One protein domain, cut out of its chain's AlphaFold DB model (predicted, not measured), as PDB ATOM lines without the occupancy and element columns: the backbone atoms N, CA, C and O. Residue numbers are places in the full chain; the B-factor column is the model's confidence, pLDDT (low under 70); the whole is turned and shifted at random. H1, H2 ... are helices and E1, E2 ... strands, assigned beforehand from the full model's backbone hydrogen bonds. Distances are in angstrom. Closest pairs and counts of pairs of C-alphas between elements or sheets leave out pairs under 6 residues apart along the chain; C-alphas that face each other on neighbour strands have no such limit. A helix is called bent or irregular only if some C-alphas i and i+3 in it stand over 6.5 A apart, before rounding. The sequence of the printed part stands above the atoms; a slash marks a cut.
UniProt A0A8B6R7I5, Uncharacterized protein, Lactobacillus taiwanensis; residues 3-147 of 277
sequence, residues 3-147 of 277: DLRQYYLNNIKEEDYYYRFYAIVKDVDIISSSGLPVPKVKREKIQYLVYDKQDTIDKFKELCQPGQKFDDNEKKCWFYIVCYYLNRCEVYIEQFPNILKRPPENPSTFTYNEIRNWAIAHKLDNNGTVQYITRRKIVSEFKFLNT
ATOM      1  N   ASP A   3     -33.745 -25.791   5.727       92.56
ATOM      2  CA  ASP A   3     -34.504 -25.456   6.935       92.56
ATOM      3  C   ASP A   3     -33.648 -24.618   7.901       92.56
ATOM      4  O   ASP A   3     -32.659 -25.109   8.462       92.56
ATOM      5  N   LEU A   4     -34.043 -23.360   8.118       94.94
ATOM      6  CA  LEU A   4     -33.352 -22.422   9.006       94.94
ATOM      7  C   LEU A   4     -33.355 -22.867  10.468       94.94
ATOM      8  O   LEU A   4     -32.399 -22.588  11.193       94.94
ATOM      9  N   ARG A   5     -34.386 -23.590  10.916       95.00
ATOM     10  CA  ARG A   5     -34.441 -24.107  12.286       95.00
ATOM     11  C   ARG A   5     -33.419 -25.215  12.487       95.00
ATOM     12  O   ARG A   5     -32.723 -25.216  13.498       95.00
ATOM     13  N   GLN A   6     -33.288 -26.135  11.529       93.50
ATOM     14  CA  GLN A   6     -32.243 -27.166  11.590       93.50
ATOM     15  C   GLN A   6     -30.848 -26.545  11.512       93.50
ATOM     16  O   GLN A   6     -29.969 -26.915  12.287       93.50
ATOM     17  N   TYR A   7     -30.656 -25.556  10.635       91.31
ATOM     18  CA  TYR A   7     -29.405 -24.805  10.568       91.31
ATOM     19  C   TYR A   7     -29.062 -24.153  11.915       91.31
ATOM     20  O   TYR A   7     -27.943 -24.314  12.396       91.31
ATOM     21  N   TYR A   8     -30.017 -23.476  12.559       95.31
ATOM     22  CA  TYR A   8     -29.823 -22.890  13.885       95.31
ATOM     23  C   TYR A   8     -29.425 -23.953  14.920       95.31
ATOM     24  O   TYR A   8     -28.374 -23.831  15.545       95.31
ATOM     25  N   LEU A   9     -30.215 -25.024  15.059       95.31
ATOM     26  CA  LEU A   9     -30.006 -26.052  16.088       95.31
ATOM     27  C   LEU A   9     -28.678 -26.803  15.933       95.31
ATOM     28  O   LEU A   9     -28.103 -27.213  16.936       95.31
ATOM     29  N   ASN A  10     -28.187 -26.961  14.702       92.00
ATOM     30  CA  ASN A  10     -26.926 -27.651  14.428       92.00
ATOM     31  C   ASN A  10     -25.683 -26.770  14.629       92.00
ATOM     32  O   ASN A  10     -24.582 -27.307  14.709       92.00
ATOM     33  N   ASN A  11     -25.831 -25.441  14.651       90.94
ATOM     34  CA  ASN A  11     -24.691 -24.515  14.630       90.94
ATOM     35  C   ASN A  11     -24.589 -23.609  15.863       90.94
ATOM     36  O   ASN A  11     -23.531 -23.018  16.068       90.94
ATOM     37  N   ILE A  12     -25.666 -23.454  16.637       94.06
ATOM     38  CA  ILE A  12     -25.686 -22.583  17.815       94.06
ATOM     39  C   ILE A  12     -24.829 -23.154  18.950       94.06
ATOM     40  O   ILE A  12     -24.889 -24.352  19.236       94.06
ATOM     41  N   LYS A  13     -24.064 -22.291  19.621       92.19
ATOM     42  CA  LYS A  13     -23.272 -22.633  20.809       92.19
ATOM     43  C   LYS A  13     -23.755 -21.877  22.042       92.19
ATOM     44  O   LYS A  13     -24.390 -20.837  21.906       92.19
ATOM     45  N   GLU A  14     -23.455 -22.378  23.238       93.44
ATOM     46  CA  GLU A  14     -23.925 -21.772  24.498       93.44
ATOM     47  C   GLU A  14     -23.378 -20.357  24.715       93.44
ATOM     48  O   GLU A  14     -24.058 -19.499  25.276       93.44
ATOM     49  N   GLU A  15     -22.172 -20.096  24.214       92.81
ATOM     50  CA  GLU A  15     -21.523 -18.789  24.242       92.81
ATOM     51  C   GLU A  15     -22.094 -17.777  23.230       92.81
ATOM     52  O   GLU A  15     -21.832 -16.575  23.347       92.81
ATOM     53  N   ASP A  16     -22.875 -18.218  22.236       90.62
ATOM     54  CA  ASP A  16     -23.476 -17.314  21.257       90.62
ATOM     55  C   ASP A  16     -24.610 -16.506  21.905       90.62
ATOM     56  O   ASP A  16     -25.507 -17.060  22.538       90.62
ATOM     57  N   TYR A  17     -24.673 -15.192  21.646       94.81
ATOM     58  CA  TYR A  17     -25.788 -14.336  22.106       94.81
ATOM     59  C   TYR A  17     -27.166 -14.931  21.769       94.81
ATOM     60  O   TYR A  17     -28.126 -14.809  22.529       94.81
ATOM     61  N   TYR A  18     -27.252 -15.600  20.620       97.31
ATOM     62  CA  TYR A  18     -28.461 -16.230  20.122       97.31
ATOM     63  C   TYR A  18     -28.936 -17.434  20.936       97.31
ATOM     64  O   TYR A  18     -30.107 -17.791  20.803       97.31
ATOM     65  N   TYR A  19     -28.095 -18.037  21.781       96.94
ATOM     66  CA  TYR A  19     -28.468 -19.186  22.610       96.94
ATOM     67  C   TYR A  19     -29.600 -18.854  23.585       96.94
ATOM     68  O   TYR A  19     -30.410 -19.714  23.920       96.94
ATOM     69  N   ARG A  20     -29.763 -17.577  23.952       97.12
ATOM     70  CA  ARG A  20     -30.903 -17.113  24.761       97.12
ATOM     71  C   ARG A  20     -32.273 -17.430  24.140       97.12
ATOM     72  O   ARG A  20     -33.268 -17.490  24.854       97.12
ATOM     73  N   PHE A  21     -32.335 -17.642  22.823       97.19
ATOM     74  CA  PHE A  21     -33.559 -17.999  22.099       97.19
ATOM     75  C   PHE A  21     -33.706 -19.509  21.864       97.19
ATOM     76  O   PHE A  21     -34.718 -19.942  21.312       97.19
ATOM     77  N   TYR A  22     -32.733 -20.320  22.296       96.44
ATOM     78  CA  TYR A  22     -32.652 -21.748  21.992       96.44
ATOM     79  C   TYR A  22     -33.915 -22.509  22.397       96.44
ATOM     80  O   TYR A  22     -34.442 -23.284  21.602       96.44
ATOM     81  N   ALA A  23     -34.450 -22.242  23.593       93.88
ATOM     82  CA  ALA A  23     -35.667 -22.890  24.079       93.88
ATOM     83  C   ALA A  23     -36.875 -22.618  23.165       93.88
ATOM     84  O   ALA A  23     -37.593 -23.548  22.807       93.88
ATOM     85  N   ILE A  24     -37.056 -21.367  22.716       92.56
ATOM     86  CA  ILE A  24     -38.148 -20.990  21.804       92.56
ATOM     87  C   ILE A  24     -38.006 -21.731  20.473       92.56
ATOM     88  O   ILE A  24     -38.990 -22.253  19.962       92.56
ATOM     89  N   VAL A  25     -36.791 -21.807  19.920       94.56
ATOM     90  CA  VAL A  25     -36.539 -22.442  18.615       94.56
ATOM     91  C   VAL A  25     -36.646 -23.970  18.690       94.56
ATOM     92  O   VAL A  25     -37.193 -24.611  17.786       94.56
ATOM     93  N   LYS A  26     -36.141 -24.579  19.764       93.00
ATOM     94  CA  LYS A  26     -36.188 -26.028  19.981       93.00
ATOM     95  C   LYS A  26     -37.619 -26.508  20.193       93.00
ATOM     96  O   LYS A  26     -38.051 -27.437  19.508       93.00
ATOM     97  N   ASP A  27     -38.351 -25.835  21.075       89.81
ATOM     98  CA  ASP A  27     -39.645 -26.290  21.581       89.81
ATOM     99  C   ASP A  27     -40.838 -25.638  20.863       89.81
ATOM    100  O   ASP A  27     -41.966 -25.750  21.334       89.81
ATOM    101  N   VAL A  28     -40.630 -24.988  19.711       89.00
ATOM    102  CA  VAL A  28     -41.703 -24.282  18.978       89.00
ATOM    103  C   VAL A  28     -42.896 -25.175  18.605       89.00
ATOM    104  O   VAL A  28     -44.025 -24.695  18.535       89.00
ATOM    105  N   ASP A  29     -42.675 -26.482  18.434       85.81
ATOM    106  CA  ASP A  29     -43.741 -27.449  18.135       85.81
ATOM    107  C   ASP A  29     -44.455 -27.968  19.398       85.81
ATOM    108  O   ASP A  29     -45.327 -28.830  19.304       85.81
ATOM    109  N   ILE A  30     -44.081 -27.516  20.598       79.56
ATOM    110  CA  ILE A  30     -44.646 -27.996  21.863       79.56
ATOM    111  C   ILE A  30     -45.695 -27.004  22.363       79.56
ATOM    112  O   ILE A  30     -45.397 -25.846  22.648       79.56
ATOM    113  N   ILE A  31     -46.930 -27.474  22.544       66.75
ATOM    114  CA  ILE A  31     -47.972 -26.708  23.233       66.75
ATOM    115  C   ILE A  31     -47.902 -27.034  24.721       66.75
ATOM    116  O   ILE A  31     -48.072 -28.185  25.123       66.75
ATOM    117  N   SER A  32     -47.717 -26.010  25.545       57.28
ATOM    118  CA  SER A  32     -48.061 -26.060  26.963       57.28
ATOM    119  C   SER A  32     -49.199 -25.085  27.229       57.28
ATOM    120  O   SER A  32     -49.037 -23.883  27.023       57.28
ATOM    121  N   SER A  33     -50.339 -25.585  27.696       54.78
ATOM    122  CA  SER A  33     -51.402 -24.740  28.233       54.78
ATOM    123  C   SER A  33     -50.901 -24.133  29.543       54.78
ATOM    124  O   SER A  33     -50.789 -24.825  30.551       54.78
ATOM    125  N   SER A  34     -50.534 -22.853  29.540       49.81
ATOM    126  CA  SER A  34     -50.144 -22.155  30.767       49.81
ATOM    127  C   SER A  34     -51.323 -22.140  31.746       49.81
ATOM    128  O   SER A  34     -52.373 -21.589  31.423       49.81
ATOM    129  N   GLY A  35     -51.152 -22.740  32.931       54.28
ATOM    130  CA  GLY A  35     -52.130 -22.684  34.028       54.28
ATOM    131  C   GLY A  35     -53.115 -23.853  34.132       54.28
ATOM    132  O   GLY A  35     -53.961 -23.836  35.020       54.28
ATOM    133  N   LEU A  36     -53.005 -24.882  33.287       55.06
ATOM    134  CA  LEU A  36     -53.776 -26.121  33.430       55.06
ATOM    135  C   LEU A  36     -52.817 -27.323  33.450       55.06
ATOM    136  O   LEU A  36     -51.827 -27.307  32.715       55.06
ATOM    137  N   PRO A  37     -53.086 -28.383  34.237       57.19
ATOM    138  CA  PRO A  37     -52.303 -29.617  34.225       57.19
ATOM    139  C   PRO A  37     -52.645 -30.441  32.971       57.19
ATOM    140  O   PRO A  37     -53.145 -31.559  33.052       57.19
ATOM    141  N   VAL A  38     -52.434 -29.857  31.790       60.50
ATOM    142  CA  VAL A  38     -52.629 -30.515  30.496       60.50
ATOM    143  C   VAL A  38     -51.269 -31.046  30.035       60.50
ATOM    144  O   VAL A  38     -50.275 -30.316  30.115       60.50
ATOM    145  N   PRO A  39     -51.182 -32.299  29.555       62.03
ATOM    146  CA  PRO A  39     -49.945 -32.845  29.010       62.03
ATOM    147  C   PRO A  39     -49.397 -31.959  27.887       62.03
ATOM    148  O   PRO A  39     -50.158 -31.455  27.063       62.03
ATOM    149  N   LYS A  40     -48.070 -31.796  27.820       63.97
ATOM    150  CA  LYS A  40     -47.419 -31.142  26.677       63.97
ATOM    151  C   LYS A  40     -47.715 -31.947  25.410       63.97
ATOM    152  O   LYS A  40     -47.254 -33.081  25.289       63.97
ATOM    153  N   VAL A  41     -48.455 -31.367  24.469       66.00
ATOM    154  CA  VAL A  41     -48.763 -32.014  23.185       66.00
ATOM    155  C   VAL A  41     -47.793 -31.495  22.129       66.00
ATOM    156  O   VAL A  41     -47.648 -30.282  21.955       66.00
ATOM    157  N   LYS A  42     -47.111 -32.409  21.430       67.62
ATOM    158  CA  LYS A  42     -46.301 -32.077  20.250       67.62
ATOM    159  C   LYS A  42     -47.223 -31.884  19.045       67.62
ATOM    160  O   LYS A  42     -48.025 -32.764  18.749       67.62
ATOM    161  N   ARG A  43     -47.097 -30.747  18.364       70.06
ATOM    162  CA  ARG A  43     -47.674 -30.501  17.038       70.06
ATOM    163  C   ARG A  43     -46.910 -31.278  15.969       70.06
ATOM    164  O   ARG A  43     -45.825 -31.810  16.215       70.06
ATOM    165  N   GLU A  44     -47.475 -31.283  14.765       73.94
ATOM    166  CA  GLU A  44     -46.711 -31.562  13.555       73.94
ATOM    167  C   GLU A  44     -45.493 -30.639  13.473       73.94
ATOM    168  O   GLU A  44     -45.531 -29.480  13.892       73.94
ATOM    169  N   LYS A  45     -44.389 -31.185  12.961       78.25
ATOM    170  CA  LYS A  45     -43.109 -30.488  12.891       78.25
ATOM    171  C   LYS A  45     -43.224 -29.288  11.947       78.25
ATOM    172  O   LYS A  45     -43.370 -29.479  10.741       78.25
ATOM    173  N   ILE A  46     -43.081 -28.076  12.479       83.00
ATOM    174  CA  ILE A  46     -43.075 -26.851  11.677       83.00
ATOM    175  C   ILE A  46     -41.728 -26.739  10.953       83.00
ATOM    176  O   ILE A  46     -40.661 -26.871  11.570       83.00
ATOM    177  N   GLN A  47     -41.786 -26.499   9.641       87.19
ATOM    178  CA  GLN A  47     -40.618 -26.318   8.781       87.19
ATOM    179  C   GLN A  47     -40.393 -24.836   8.470       87.19
ATOM    180  O   GLN A  47     -41.333 -24.109   8.158       87.19
ATOM    181  N   TYR A  48     -39.132 -24.410   8.507       93.75
ATOM    182  CA  TYR A  48     -38.727 -23.023   8.269       93.75
ATOM    183  C   TYR A  48     -37.870 -22.948   7.007       93.75
ATOM    184  O   TYR A  48     -36.657 -22.741   7.064       93.75
ATOM    185  N   LEU A  49     -38.501 -23.228   5.866       92.56
ATOM    186  CA  LEU A  49     -37.812 -23.407   4.593       92.56
ATOM    187  C   LEU A  49     -37.541 -22.074   3.905       92.56
ATOM    188  O   LEU A  49     -38.443 -21.253   3.774       92.56
ATOM    189  N   VAL A  50     -36.313 -21.918   3.417       89.25
ATOM    190  CA  VAL A  50     -35.911 -20.834   2.512       89.25
ATOM    191  C   VAL A  50     -35.069 -21.385   1.364       89.25
ATOM    192  O   VAL A  50     -34.389 -22.410   1.509       89.25
ATOM    193  N   TYR A  51     -35.105 -20.742   0.202       81.69
ATOM    194  CA  TYR A  51     -34.327 -21.153  -0.968       81.69
ATOM    195  C   TYR A  51     -32.860 -20.758  -0.858       81.69
ATOM    196  O   TYR A  51     -31.994 -21.618  -1.056       81.69
ATOM    197  N   ASP A  52     -32.608 -19.493  -0.525       78.69
ATOM    198  CA  ASP A  52     -31.291 -18.867  -0.490       78.69
ATOM    199  C   ASP A  52     -31.246 -17.654   0.472       78.69
ATOM    200  O   ASP A  52     -32.148 -17.418   1.285       78.69
ATOM    201  N   LYS A  53     -30.150 -16.887   0.405       86.88
ATOM    202  CA  LYS A  53     -29.952 -15.678   1.215       86.88
ATOM    203  C   LYS A  53     -30.974 -14.581   0.893       86.88
ATOM    204  O   LYS A  53     -31.391 -13.885   1.814       86.88
ATOM    205  N   GLN A  54     -31.363 -14.420  -0.372       88.94
ATOM    206  CA  GLN A  54     -32.305 -13.381  -0.781       88.94
ATOM    207  C   GLN A  54     -33.702 -13.675  -0.231       88.94
ATOM    208  O   GLN A  54     -34.304 -12.803   0.385       88.94
ATOM    209  N   ASP A  55     -34.145 -14.927  -0.323       91.81
ATOM    210  CA  ASP A  55     -35.410 -15.382   0.265       91.81
ATOM    211  C   ASP A  55     -35.448 -15.150   1.791       91.81
ATOM    212  O   ASP A  55     -36.449 -14.731   2.371       91.81
ATOM    213  N   THR A  56     -34.300 -15.306   2.459       94.75
ATOM    214  CA  THR A  56     -34.180 -15.006   3.894       94.75
ATOM    215  C   THR A  56     -34.275 -13.501   4.198       94.75
ATOM    216  O   THR A  56     -34.878 -13.109   5.201       94.75
ATOM    217  N   ILE A  57     -33.712 -12.643   3.338       96.44
ATOM    218  CA  ILE A  57     -33.856 -11.178   3.431       96.44
ATOM    219  C   ILE A  57     -35.319 -10.774   3.230       96.44
ATOM    220  O   ILE A  57     -35.847  -9.963   3.997       96.44
ATOM    221  N   ASP A  58     -35.987 -11.355   2.239       96.44
ATOM    222  CA  ASP A  58     -37.388 -11.066   1.945       96.44
ATOM    223  C   ASP A  58     -38.284 -11.500   3.110       96.44
ATOM    224  O   ASP A  58     -39.145 -10.730   3.548       96.44
ATOM    225  N   LYS A  59     -37.992 -12.654   3.726       97.62
ATOM    226  CA  LYS A  59     -38.668 -13.090   4.950       97.62
ATOM    227  C   LYS A  59     -38.436 -12.139   6.125       97.62
ATOM    228  O   LYS A  59     -39.376 -11.834   6.860       97.62
ATOM    229  N   PHE A  60     -37.219 -11.618   6.305       98.31
ATOM    230  CA  PHE A  60     -36.956 -10.596   7.325       98.31
ATOM    231  C   PHE A  60     -37.802  -9.338   7.087       98.31
ATOM    232  O   PHE A  60     -38.433  -8.827   8.017       98.31
ATOM    233  N   LYS A  61     -37.855  -8.848   5.841       98.19
ATOM    234  CA  LYS A  61     -38.680  -7.691   5.467       98.19
ATOM    235  C   LYS A  61     -40.164  -7.960   5.722       98.19
ATOM    236  O   LYS A  61     -40.838  -7.089   6.266       98.19
ATOM    237  N   GLU A  62     -40.669  -9.150   5.396       97.44
ATOM    238  CA  GLU A  62     -42.049  -9.574   5.678       97.44
ATOM    239  C   GLU A  62     -42.377  -9.485   7.179       97.44
ATOM    240  O   GLU A  62     -43.384  -8.883   7.563       97.44
ATOM    241  N   LEU A  63     -41.497 -10.015   8.037       97.44
ATOM    242  CA  LEU A  63     -41.649  -9.984   9.498       97.44
ATOM    243  C   LEU A  63     -41.619  -8.558  10.069       97.44
ATOM    244  O   LEU A  63     -42.213  -8.298  11.114       97.44
ATOM    245  N   CYS A  64     -40.960  -7.626   9.378       97.62
ATOM    246  CA  CYS A  64     -40.891  -6.217   9.766       97.62
ATOM    247  C   CYS A  64     -42.074  -5.378   9.261       97.62
ATOM    248  O   CYS A  64     -42.180  -4.201   9.620       97.62
ATOM    249  N   GLN A  65     -42.968  -5.938   8.438       96.62
ATOM    250  CA  GLN A  65     -44.107  -5.190   7.909       96.62
ATOM    251  C   GLN A  65     -45.044  -4.701   9.033       96.62
ATOM    252  O   GLN A  65     -45.282  -5.402  10.022       96.62
ATOM    253  N   PRO A  66     -45.645  -3.504   8.905       93.38
ATOM    254  CA  PRO A  66     -46.624  -3.014   9.871       93.38
ATOM    255  C   PRO A  66     -47.823  -3.953  10.018       93.38
ATOM    256  O   PRO A  66     -48.365  -4.439   9.027       93.38
ATOM    257  N   GLY A  67     -48.280  -4.147  11.256       87.50
ATOM    258  CA  GLY A  67     -49.412  -5.021  11.578       87.50
ATOM    259  C   GLY A  67     -49.016  -6.452  11.943       87.50
ATOM    260  O   GLY A  67     -49.868  -7.192  12.428       87.50
ATOM    261  N   GLN A  68     -47.740  -6.827  11.789       90.88
ATOM    262  CA  GLN A  68     -47.242  -8.079  12.351       90.88
ATOM    263  C   GLN A  68     -47.327  -8.052  13.879       90.88
ATOM    264  O   GLN A  68     -46.930  -7.084  14.530       90.88
ATOM    265  N   LYS A  69     -47.861  -9.137  14.438       90.44
ATOM    266  CA  LYS A  69     -47.914  -9.400  15.875       90.44
ATOM    267  C   LYS A  69     -47.063 -10.621  16.176       90.44
ATOM    268  O   LYS A  69     -47.107 -11.580  15.412       90.44
ATOM    269  N   PHE A  70     -46.328 -10.571  17.279       92.12
ATOM    270  CA  PHE A  70     -45.449 -11.642  17.750       92.12
ATOM    271  C   PHE A  70     -46.014 -12.248  19.033       92.12
ATOM    272  O   PHE A  70     -45.317 -12.373  20.036       92.12
ATOM    273  N   ASP A  71     -47.307 -12.565  19.009       86.12
ATOM    274  CA  ASP A  71     -48.002 -13.157  20.152       86.12
ATOM    275  C   ASP A  71     -47.739 -14.671  20.219       86.12
ATOM    276  O   ASP A  71     -47.656 -15.246  21.303       86.12
ATOM    277  N   ASP A  72     -47.530 -15.306  19.061       85.44
ATOM    278  CA  ASP A  72     -47.224 -16.727  18.933       85.44
ATOM    279  C   ASP A  72     -45.709 -17.014  18.852       85.44
ATOM    280  O   ASP A  72     -44.894 -16.184  18.433       85.44
ATOM    281  N   ASN A  73     -45.323 -18.223  19.272       88.62
ATOM    282  CA  ASN A  73     -43.924 -18.658  19.269       88.62
ATOM    283  C   ASN A  73     -43.387 -18.948  17.862       88.62
ATOM    284  O   ASN A  73     -42.174 -18.905  17.676       88.62
ATOM    285  N   GLU A  74     -44.244 -19.217  16.876       91.06
ATOM    286  CA  GLU A  74     -43.822 -19.533  15.508       91.06
ATOM    287  C   GLU A  74     -43.250 -18.292  14.814       91.06
ATOM    288  O   GLU A  74     -42.139 -18.326  14.285       91.06
ATOM    289  N   LYS A  75     -43.934 -17.148  14.903       92.19
ATOM    290  CA  LYS A  75     -43.436 -15.866  14.388       92.19
ATOM    291  C   LYS A  75     -42.199 -15.379  15.128       92.19
ATOM    292  O   LYS A  75     -41.285 -14.844  14.498       92.19
ATOM    293  N   LYS A  76     -42.136 -15.573  16.451       95.12
ATOM    294  CA  LYS A  76     -40.913 -15.291  17.224       95.12
ATOM    295  C   LYS A  76     -39.754 -16.161  16.742       95.12
ATOM    296  O   LYS A  76     -38.668 -15.642  16.509       95.12
ATOM    297  N   CYS A  77     -39.997 -17.457  16.546       96.19
ATOM    298  CA  CYS A  77     -39.010 -18.392  16.018       96.19
ATOM    299  C   CYS A  77     -38.512 -17.946  14.637       96.19
ATOM    300  O   CYS A  77     -37.305 -17.786  14.470       96.19
ATOM    301  N   TRP A  78     -39.423 -17.634  13.705       97.25
ATOM    302  CA  TRP A  78     -39.096 -17.063  12.393       97.25
ATOM    303  C   TRP A  78     -38.167 -15.856  12.510       97.25
ATOM    304  O   TRP A  78     -37.136 -15.811  11.842       97.25
ATOM    305  N   PHE A  79     -38.490 -14.899  13.381       98.12
ATOM    306  CA  PHE A  79     -37.658 -13.716  13.582       98.12
ATOM    307  C   PHE A  79     -36.240 -14.082  14.028       98.12
ATOM    308  O   PHE A  79     -35.273 -13.634  13.414       98.12
ATOM    309  N   TYR A  80     -36.094 -14.936  15.042       98.19
ATOM    310  CA  TYR A  80     -34.776 -15.274  15.583       98.19
ATOM    311  C   TYR A  80     -33.910 -16.079  14.624       98.19
ATOM    312  O   TYR A  80     -32.731 -15.762  14.480       98.19
ATOM    313  N   ILE A  81     -34.460 -17.091  13.954       97.88
ATOM    314  CA  ILE A  81     -33.664 -17.930  13.047       97.88
ATOM    315  C   ILE A  81     -33.256 -17.166  11.780       97.88
ATOM    316  O   ILE A  81     -32.148 -17.366  11.286       97.88
ATOM    317  N   VAL A  82     -34.103 -16.251  11.292       98.19
ATOM    318  CA  VAL A  82     -33.778 -15.366  10.163       98.19
ATOM    319  C   VAL A  82     -32.676 -14.390  10.562       98.19
ATOM    320  O   VAL A  82     -31.680 -14.277   9.848       98.19
ATOM    321  N   CYS A  83     -32.803 -13.730  11.721       98.19
ATOM    322  CA  CYS A  83     -31.756 -12.836  12.218       98.19
ATOM    323  C   CYS A  83     -30.430 -13.590  12.401       98.19
ATOM    324  O   CYS A  83     -29.384 -13.108  11.964       98.19
ATOM    325  N   TYR A  84     -30.482 -14.791  12.993       97.44
ATOM    326  CA  TYR A  84     -29.310 -15.638  13.211       97.44
ATOM    327  C   TYR A  84     -28.611 -15.959  11.896       97.44
ATOM    328  O   TYR A  84     -27.415 -15.713  11.765       97.44
ATOM    329  N   TYR A  85     -29.354 -16.467  10.913       95.81
ATOM    330  CA  TYR A  85     -28.793 -16.841   9.623       95.81
ATOM    331  C   TYR A  85     -28.149 -15.647   8.910       95.81
ATOM    332  O   TYR A  85     -26.994 -15.739   8.501       95.81
ATOM    333  N   LEU A  86     -28.838 -14.503   8.822       94.69
ATOM    334  CA  LEU A  86     -28.286 -13.313   8.164       94.69
ATOM    335  C   LEU A  86     -27.034 -12.781   8.877       94.69
ATOM    336  O   LEU A  86     -26.087 -12.360   8.218       94.69
ATOM    337  N   ASN A  87     -26.980 -12.874  10.207       93.75
ATOM    338  CA  ASN A  87     -25.779 -12.553  10.976       93.75
ATOM    339  C   ASN A  87     -24.625 -13.533  10.707       93.75
ATOM    340  O   ASN A  87     -23.478 -13.110  10.600       93.75
ATOM    341  N   ARG A  88     -24.906 -14.836  10.552       88.44
ATOM    342  CA  ARG A  88     -23.898 -15.836  10.139       88.44
ATOM    343  C   ARG A  88     -23.412 -15.625   8.706       88.44
ATOM    344  O   ARG A  88     -22.286 -15.998   8.402       88.44
ATOM    345  N   CYS A  89     -24.234 -15.016   7.855       83.75
ATOM    346  CA  CYS A  89     -23.844 -14.548   6.527       83.75
ATOM    347  C   CYS A  89     -23.082 -13.216   6.547       83.75
ATOM    348  O   CYS A  89     -22.852 -12.662   5.472       83.75
ATOM    349  N   GLU A  90     -22.724 -12.699   7.729       84.62
ATOM    350  CA  GLU A  90     -21.968 -11.453   7.874       84.62
ATOM    351  C   GLU A  90     -22.700 -10.272   7.215       84.62
ATOM    352  O   GLU A  90     -22.099  -9.432   6.557       84.62
ATOM    353  N   VAL A  91     -24.030 -10.226   7.352       86.44
ATOM    354  CA  VAL A  91     -24.876  -9.146   6.832       86.44
ATOM    355  C   VAL A  91     -25.285  -8.210   7.968       86.44
ATOM    356  O   VAL A  91     -25.618  -8.654   9.066       86.44
ATOM    357  N   TYR A  92     -25.328  -6.911   7.683       92.06
ATOM    358  CA  TYR A  92     -25.944  -5.892   8.526       92.06
ATOM    359  C   TYR A  92     -26.906  -5.023   7.712       92.06
ATOM    360  O   TYR A  92     -26.874  -4.999   6.483       92.06
ATOM    361  N   ILE A  93     -27.795  -4.321   8.409       95.69
ATOM    362  CA  ILE A  93     -28.718  -3.365   7.795       95.69
ATOM    363  C   ILE A  93     -28.144  -1.976   8.046       95.69
ATOM    364  O   ILE A  93     -27.982  -1.612   9.206       95.69
ATOM    365  N   GLU A  94     -27.849  -1.206   6.998       92.94
ATOM    366  CA  GLU A  94     -27.233   0.131   7.111       92.94
ATOM    367  C   GLU A  94     -27.984   1.014   8.118       92.94
ATOM    368  O   GLU A  94     -27.385   1.637   8.992       92.94
ATOM    369  N   GLN A  95     -29.317   1.003   8.049       94.88
ATOM    370  CA  GLN A  95     -30.177   1.788   8.931       94.88
ATOM    371  C   GLN A  95     -30.209   1.273  10.382       94.88
ATOM    372  O   GLN A  95     -30.477   2.050  11.297       94.88
ATOM    373  N   PHE A  96     -29.945  -0.022  10.599       96.31
ATOM    374  CA  PHE A  96     -30.013  -0.691  11.905       96.31
ATOM    375  C   PHE A  96     -28.847  -1.682  12.082       96.31
ATOM    376  O   PHE A  96     -29.067  -2.896  12.106       96.31
ATOM    377  N   PRO A  97     -27.596  -1.209  12.237       91.69
ATOM    378  CA  PRO A  97     -26.414  -2.067  12.088       91.69
ATOM    379  C   PRO A  97     -26.337  -3.241  13.071       91.69
ATOM    380  O   PRO A  97     -25.738  -4.271  12.777       91.69
ATOM    381  N   ASN A  98     -26.961  -3.111  14.243       92.75
ATOM    382  CA  ASN A  98     -26.859  -4.099  15.313       92.75
ATOM    383  C   ASN A  98     -28.007  -5.114  15.352       92.75
ATOM    384  O   ASN A  98     -27.897  -6.075  16.112       92.75
ATOM    385  N   ILE A  99     -29.084  -4.944  14.574       97.19
ATOM    386  CA  ILE A  99     -30.300  -5.753  14.768       97.19
ATOM    387  C   ILE A  99     -30.067  -7.244  14.525       97.19
ATOM    388  O   ILE A  99     -30.539  -8.080  15.290       97.19
ATOM    389  N   LEU A 100     -29.281  -7.583  13.504       96.75
ATOM    390  CA  LEU A 100     -28.949  -8.971  13.189       96.75
ATOM    391  C   LEU A 100     -27.916  -9.537  14.173       96.75
ATOM    392  O   LEU A 100     -27.910 -10.728  14.445       96.75
ATOM    393  N   LYS A 101     -27.068  -8.711  14.789       94.25
ATOM    394  CA  LYS A 101     -26.099  -9.189  15.789       94.25
ATOM    395  C   LYS A 101     -26.730  -9.379  17.169       94.25
ATOM    396  O   LYS A 101     -26.355 -10.288  17.908       94.25
ATOM    397  N   ARG A 102     -27.657  -8.493  17.533       96.00
ATOM    398  CA  ARG A 102     -28.305  -8.424  18.846       96.00
ATOM    399  C   ARG A 102     -29.806  -8.159  18.701       96.00
ATOM    400  O   ARG A 102     -30.263  -7.084  19.088       96.00
ATOM    401  N   PRO A 103     -30.588  -9.122  18.180       97.38
ATOM    402  CA  PRO A 103     -32.033  -8.964  18.141       97.38
ATOM    403  C   PRO A 103     -32.609  -8.848  19.564       97.38
ATOM    404  O   PRO A 103     -32.080  -9.475  20.497       97.38
ATOM    405  N   PRO A 104     -33.675  -8.049  19.756       97.06
ATOM    406  CA  PRO A 104     -34.338  -7.913  21.048       97.06
ATOM    407  C   PRO A 104     -35.099  -9.191  21.426       97.06
ATOM    408  O   PRO A 104     -35.559  -9.925  20.558       97.06
ATOM    409  N   GLU A 105     -35.308  -9.420  22.728       95.00
ATOM    410  CA  GLU A 105     -36.138 -10.536  23.231       95.00
ATOM    411  C   GLU A 105     -37.616 -10.442  22.860       95.00
ATOM    412  O   GLU A 105     -38.346 -11.433  22.899       95.00
ATOM    413  N   ASN A 106     -38.080  -9.239  22.543       95.38
ATOM    414  CA  ASN A 106     -39.389  -9.033  21.965       95.38
ATOM    415  C   ASN A 106     -39.196  -8.468  20.552       95.38
ATOM    416  O   ASN A 106     -38.762  -7.318  20.429       95.38
ATOM    417  N   PRO A 107     -39.541  -9.216  19.488       97.31
ATOM    418  CA  PRO A 107     -39.393  -8.734  18.117       97.31
ATOM    419  C   PRO A 107     -40.147  -7.427  17.836       97.31
ATOM    420  O   PRO A 107     -39.719  -6.642  16.992       97.31
ATOM    421  N   SER A 108     -41.239  -7.139  18.557       95.88
ATOM    422  CA  SER A 108     -41.970  -5.867  18.449       95.88
ATOM    423  C   SER A 108     -41.154  -4.655  18.904       95.88
ATOM    424  O   SER A 108     -41.404  -3.548  18.426       95.88
ATOM    425  N   THR A 109     -40.141  -4.839  19.756       96.88
ATOM    426  CA  THR A 109     -39.197  -3.764  20.094       96.88
ATOM    427  C   THR A 109     -38.515  -3.239  18.835       96.88
ATOM    428  O   THR A 109     -38.501  -2.035  18.612       96.88
ATOM    429  N   PHE A 110     -38.069  -4.123  17.945       97.75
ATOM    430  CA  PHE A 110     -37.480  -3.697  16.681       97.75
ATOM    431  C   PHE A 110     -38.543  -3.364  15.626       97.75
ATOM    432  O   PHE A 110     -38.652  -2.227  15.165       97.75
ATOM    433  N   THR A 111     -39.366  -4.360  15.275       96.44
ATOM    434  CA  THR A 111     -40.301  -4.308  14.133       96.44
ATOM    435  C   THR A 111     -41.352  -3.203  14.254       96.44
ATOM    436  O   THR A 111     -41.936  -2.781  13.251       96.44
ATOM    437  N   TYR A 112     -41.593  -2.697  15.468       94.00
ATOM    438  CA  TYR A 112     -42.461  -1.555  15.723       94.00
ATOM    439  C   TYR A 112     -41.708  -0.360  16.322       94.00
ATOM    440  O   TYR A 112     -41.644   0.673  15.653       94.00
ATOM    441  N   ASN A 113     -41.157  -0.468  17.541       94.88
ATOM    442  CA  ASN A 113     -40.648   0.713  18.257       94.88
ATOM    443  C   ASN A 113     -39.433   1.334  17.560       94.88
ATOM    444  O   ASN A 113     -39.453   2.527  17.270       94.88
ATOM    445  N   GLU A 114     -38.395   0.553  17.259       96.75
ATOM    446  CA  GLU A 114     -37.162   1.082  16.662       96.75
ATOM    447  C   GLU A 114     -37.390   1.621  15.248       96.75
ATOM    448  O   GLU A 114     -36.959   2.732  14.949       96.75
ATOM    449  N   ILE A 115     -38.145   0.908  14.403       97.00
ATOM    450  CA  ILE A 115     -38.494   1.396  13.057       97.00
ATOM    451  C   ILE A 115     -39.319   2.691  13.135       97.00
ATOM    452  O   ILE A 115     -39.089   3.623  12.362       97.00
ATOM    453  N   ARG A 116     -40.278   2.781  14.069       95.25
ATOM    454  CA  ARG A 116     -41.063   4.008  14.289       95.25
ATOM    455  C   ARG A 116     -40.172   5.158  14.760       95.25
ATOM    456  O   ARG A 116     -40.297   6.261  14.239       95.25
ATOM    457  N   ASN A 117     -39.288   4.907  15.719       95.38
ATOM    458  CA  ASN A 117     -38.381   5.919  16.257       95.38
ATOM    459  C   ASN A 117     -37.405   6.412  15.189       95.38
ATOM    460  O   ASN A 117     -37.168   7.613  15.088       95.38
ATOM    461  N   TRP A 118     -36.904   5.509  14.345       96.44
ATOM    462  CA  TRP A 118     -36.085   5.866  13.195       96.44
ATOM    463  C   TRP A 118     -36.845   6.785  12.232       96.44
ATOM    464  O   TRP A 118     -36.306   7.808  11.823       96.44
ATOM    465  N   ALA A 119     -38.116   6.490  11.932       96.56
ATOM    466  CA  ALA A 119     -38.947   7.350  11.085       96.56
ATOM    467  C   ALA A 119     -39.107   8.769  11.662       96.56
ATOM    468  O   ALA A 119     -38.973   9.744  10.924       96.56
ATOM    469  N   ILE A 120     -39.342   8.886  12.975       95.19
ATOM    470  CA  ILE A 120     -39.457  10.177  13.678       95.19
ATOM    471  C   ILE A 120     -38.126  10.939  13.634       95.19
ATOM    472  O   ILE A 120     -38.094  12.124  13.310       95.19
ATOM    473  N   ALA A 121     -37.006  10.261  13.896       95.06
ATOM    474  CA  ALA A 121     -35.678  10.877  13.843       95.06
ATOM    475  C   ALA A 121     -35.344  11.446  12.449       95.06
ATOM    476  O   ALA A 121     -34.631  12.441  12.343       95.06
ATOM    477  N   HIS A 122     -35.907  10.855  11.393       95.19
ATOM    478  CA  HIS A 122     -35.749  11.297  10.006       95.19
ATOM    479  C   HIS A 122     -36.880  12.222   9.526       95.19
ATOM    480  O   HIS A 122     -36.973  12.490   8.329       95.19
ATOM    481  N   LYS A 123     -37.725  12.732  10.437       94.88
ATOM    482  CA  LYS A 123     -38.837  13.655  10.141       94.88
ATOM    483  C   LYS A 123     -39.819  13.107   9.097       94.88
ATOM    484  O   LYS A 123     -40.338  13.847   8.264       94.88
ATOM    485  N   LEU A 124     -40.044  11.793   9.117       93.94
ATOM    486  CA  LEU A 124     -41.010  11.104   8.252       93.94
ATOM    487  C   LEU A 124     -42.383  10.940   8.928       93.94
ATOM    488  O   LEU A 124     -43.279  10.282   8.389       93.94
ATOM    489  N   ASP A 125     -42.535  11.481  10.134       92.94
ATOM    490  CA  ASP A 125     -43.774  11.531  10.893       92.94
ATOM    491  C   ASP A 125     -44.585  12.799  10.590       92.94
ATOM    492  O   ASP A 125     -44.083  13.791  10.068       92.94
ATOM    493  N   ASN A 126     -45.868  12.763  10.940       89.69
ATOM    494  CA  ASN A 126     -46.737  13.931  10.961       89.69
ATOM    495  C   ASN A 126     -47.200  14.147  12.407       89.69
ATOM    496  O   ASN A 126     -48.010  13.369  12.919       89.69
ATOM    497  N   ASN A 127     -46.641  15.157  13.081       85.81
ATOM    498  CA  ASN A 127     -46.902  15.480  14.488       85.81
ATOM    499  C   ASN A 127     -46.754  14.267  15.435       85.81
ATOM    500  O   ASN A 127     -47.643  13.967  16.231       85.81
ATOM    501  N   GLY A 128     -45.657  13.511  15.320       85.25
ATOM    502  CA  GLY A 128     -45.371  12.323  16.136       85.25
ATOM    503  C   GLY A 128     -46.097  11.046  15.695       85.25
ATOM    504  O   GLY A 128     -45.857   9.958  16.246       85.25
ATOM    505  N   THR A 129     -46.967  11.142  14.686       90.12
ATOM    506  CA  THR A 129     -47.686  10.003  14.112       90.12
ATOM    507  C   THR A 129     -46.976   9.496  12.864       90.12
ATOM    508  O   THR A 129     -46.850  10.202  11.866       90.12
ATOM    509  N   VAL A 130     -46.555   8.230  12.891       94.19
ATOM    510  CA  VAL A 130     -45.938   7.557  11.739       94.19
ATOM    511  C   VAL A 130     -46.972   6.651  11.083       94.19
ATOM    512  O   VAL A 130     -47.422   5.670  11.680       94.19
ATOM    513  N   GLN A 131     -47.341   6.963   9.843       94.38
ATOM    514  CA  GLN A 131     -48.308   6.171   9.089       94.38
ATOM    515  C   GLN A 131     -47.737   4.803   8.685       94.38
ATOM    516  O   GLN A 131     -46.531   4.627   8.493       94.38
ATOM    517  N   TYR A 132     -48.619   3.817   8.494       95.25
ATOM    518  CA  TYR A 132     -48.211   2.481   8.046       95.25
ATOM    519  C   TYR A 132     -47.512   2.521   6.685       95.25
ATOM    520  O   TYR A 132     -46.545   1.792   6.495       95.25
ATOM    521  N   ILE A 133     -47.947   3.388   5.764       95.56
ATOM    522  CA  ILE A 133     -47.307   3.536   4.450       95.56
ATOM    523  C   ILE A 133     -45.839   3.968   4.574       95.56
ATOM    524  O   ILE A 133     -44.979   3.383   3.920       95.56
ATOM    525  N   THR A 134     -45.533   4.892   5.489       96.19
ATOM    526  CA  THR A 134     -44.164   5.330   5.783       96.19
ATOM    527  C   THR A 134     -43.311   4.163   6.271       96.19
ATOM    528  O   THR A 134     -42.222   3.929   5.757       96.19
ATOM    529  N   ARG A 135     -43.822   3.372   7.222       95.56
ATOM    530  CA  ARG A 135     -43.093   2.203   7.738       95.56
ATOM    531  C   ARG A 135     -42.886   1.121   6.679       95.56
ATOM    532  O   ARG A 135     -41.803   0.554   6.619       95.56
ATOM    533  N   ARG A 136     -43.885   0.855   5.830       97.31
ATOM    534  CA  ARG A 136     -43.749  -0.085   4.700       97.31
ATOM    535  C   ARG A 136     -42.628   0.341   3.760       97.31
ATOM    536  O   ARG A 136     -41.818  -0.499   3.380       97.31
ATOM    537  N   LYS A 137     -42.559   1.640   3.443       97.25
ATOM    538  CA  LYS A 137     -41.498   2.209   2.607       97.25
ATOM    539  C   LYS A 137     -40.119   1.997   3.238       97.25
ATOM    540  O   LYS A 137     -39.259   1.400   2.599       97.25
ATOM    541  N   ILE A 138     -39.957   2.350   4.515       97.50
ATOM    542  CA  ILE A 138     -38.707   2.130   5.265       97.50
ATOM    543  C   ILE A 138     -38.265   0.660   5.199       97.50
ATOM    544  O   ILE A 138     -37.124   0.380   4.848       97.50
ATOM    545  N   VAL A 139     -39.171  -0.280   5.482       97.62
ATOM    546  CA  VAL A 139     -38.874  -1.724   5.455       97.62
ATOM    547  C   VAL A 139     -38.497  -2.200   4.050       97.62
ATOM    548  O   VAL A 139     -37.562  -2.987   3.892       97.62
ATOM    549  N   SER A 140     -39.191  -1.720   3.012       96.44
ATOM    550  CA  SER A 140     -38.854  -2.062   1.626       96.44
ATOM    551  C   SER A 140     -37.458  -1.572   1.227       96.44
ATOM    552  O   SER A 140     -36.741  -2.288   0.525       96.44
ATOM    553  N   GLU A 141     -37.047  -0.420   1.763       96.19
ATOM    554  CA  GLU A 141     -35.780   0.268   1.497       96.19
ATOM    555  C   GLU A 141     -34.643  -0.129   2.458       96.19
ATOM    556  O   GLU A 141     -33.564   0.463   2.410       96.19
ATOM    557  N   PHE A 142     -34.834  -1.134   3.325       97.50
ATOM    558  CA  PHE A 142     -33.730  -1.686   4.114       97.50
ATOM    559  C   PHE A 142     -32.572  -2.087   3.201       97.50
ATOM    560  O   PHE A 142     -32.736  -2.906   2.288       97.50
ATOM    561  N   LYS A 143     -31.400  -1.514   3.483       94.06
ATOM    562  CA  LYS A 143     -30.164  -1.765   2.750       94.06
ATOM    563  C   LYS A 143     -29.349  -2.792   3.509       94.06
ATOM    564  O   LYS A 143     -28.745  -2.486   4.536       94.06
ATOM    565  N   PHE A 144     -29.372  -4.015   3.003       91.94
ATOM    566  CA  PHE A 144     -28.560  -5.105   3.516       91.94
ATOM    567  C   PHE A 144     -27.179  -5.019   2.879       91.94
ATOM    568  O   PHE A 144     -27.055  -5.067   1.658       91.94
ATOM    569  N   LEU A 145     -26.158  -4.888   3.716       85.44
ATOM    570  CA  LEU A 145     -24.760  -4.816   3.324       85.44
ATOM    571  C   LEU A 145     -24.020  -5.963   4.001       85.44
ATOM    572  O   LEU A 145     -24.335  -6.329   5.132       85.44
ATOM    573  N   ASN A 146     -23.024  -6.530   3.337       81.62
ATOM    574  CA  ASN A 146     -22.104  -7.428   4.018       81.62
ATOM    575  C   ASN A 146     -21.163  -6.581   4.895       81.62
ATOM    576  O   ASN A 146     -20.711  -5.523   4.446       81.62
ATOM    577  N   THR A 147     -20.856  -7.007   6.128       69.81
ATOM    578  CA  THR A 147     -19.716  -6.447   6.870       69.81
ATOM    579  C   THR A 147     -18.508  -6.535   5.952       69.81
ATOM    580  O   THR A 147     -18.301  -7.570   5.319       69.81
TER     581      THR A 147
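This is residues 3 to 147 of the 277 residues of an uncharacterized protein of Lactobacillus taiwanensis (UniProt A0A8B6R7I5). H4 makes the core, with H1 and H2 packed on one side of it and H3 folded back along another. H5 and H6 meet about perpendicular as a second group, the small sheet of E1 and E2 lies near the last turns of H4, and the loop of residues 27 to 52 reaches 31 A from the mean of the C-alphas. The printed part has 145 residues with six named helices and two named strands, in the order H1 H2 H3 H4 E1 H5 H6 E2; it is mostly helix, its helix packing mostly crossed, its sheet antiparallel. It is compact, with a radius of gyration of the C-alphas of 16.4 A and spans of 51 by 37 by 28 A.

Start at H1, residues 4 to 11, which touches H2, residues 17 to 26; their closest C-alphas are Arg 5 and Val 25, 6.9 A. The hub is H4, residues 73 to 88; its residues 81 to 85 alone touch H1, closest at C-alphas Leu 4 and Ile 81, 6.1 A. H2 touches H4, closest at C-alphas Val 25 and Cys 77, 5.4 A. H3, residues 53 to 63, and H4 form a helical hairpin at a steep tilt of 39 degrees, closest at C-alphas Thr 56 and Val 82, 6.3 A. Strands E1, residues 91 to 93, and E2, residues 144 to 146, are antiparallel, with N 92 and O 145 2.8 A apart, within hydrogen-bond range. H5, residues 107 to 121, touches H6, residues 132 to 140, with its residues 115 to 119 alone, closest at C-alphas Ile 115 and Arg 135, 7.1 A. Every O i to N i+4 pair is within hydrogen-bond range in H1, H3, H4 and H6, against 10 of 11 in H5 and 2 of 6 in H2, which has 4 of 7 O i to N i+3 pairs.

Find C-alpha 4 at (-33.352, -22.422, 9.006), where H1 begins. H4 runs 22.2 A and H5 20.4 A. H2 is irregular, C-alphas 20 and 23 being 7.5 A apart, and H5 only just, C-alphas 111 and 114 being 6.7 A apart. E2 ends at C-alpha 146, (-22.104, -7.428, 4.018).

The C-alphas farthest apart, Pro 39 and Lys 123, are 51.4 A apart. The printed part has no cut; the links H2 to H3 and E1 to H5 are long. Look for pLDDT under 70 at residues 31 to 42 and residue 147.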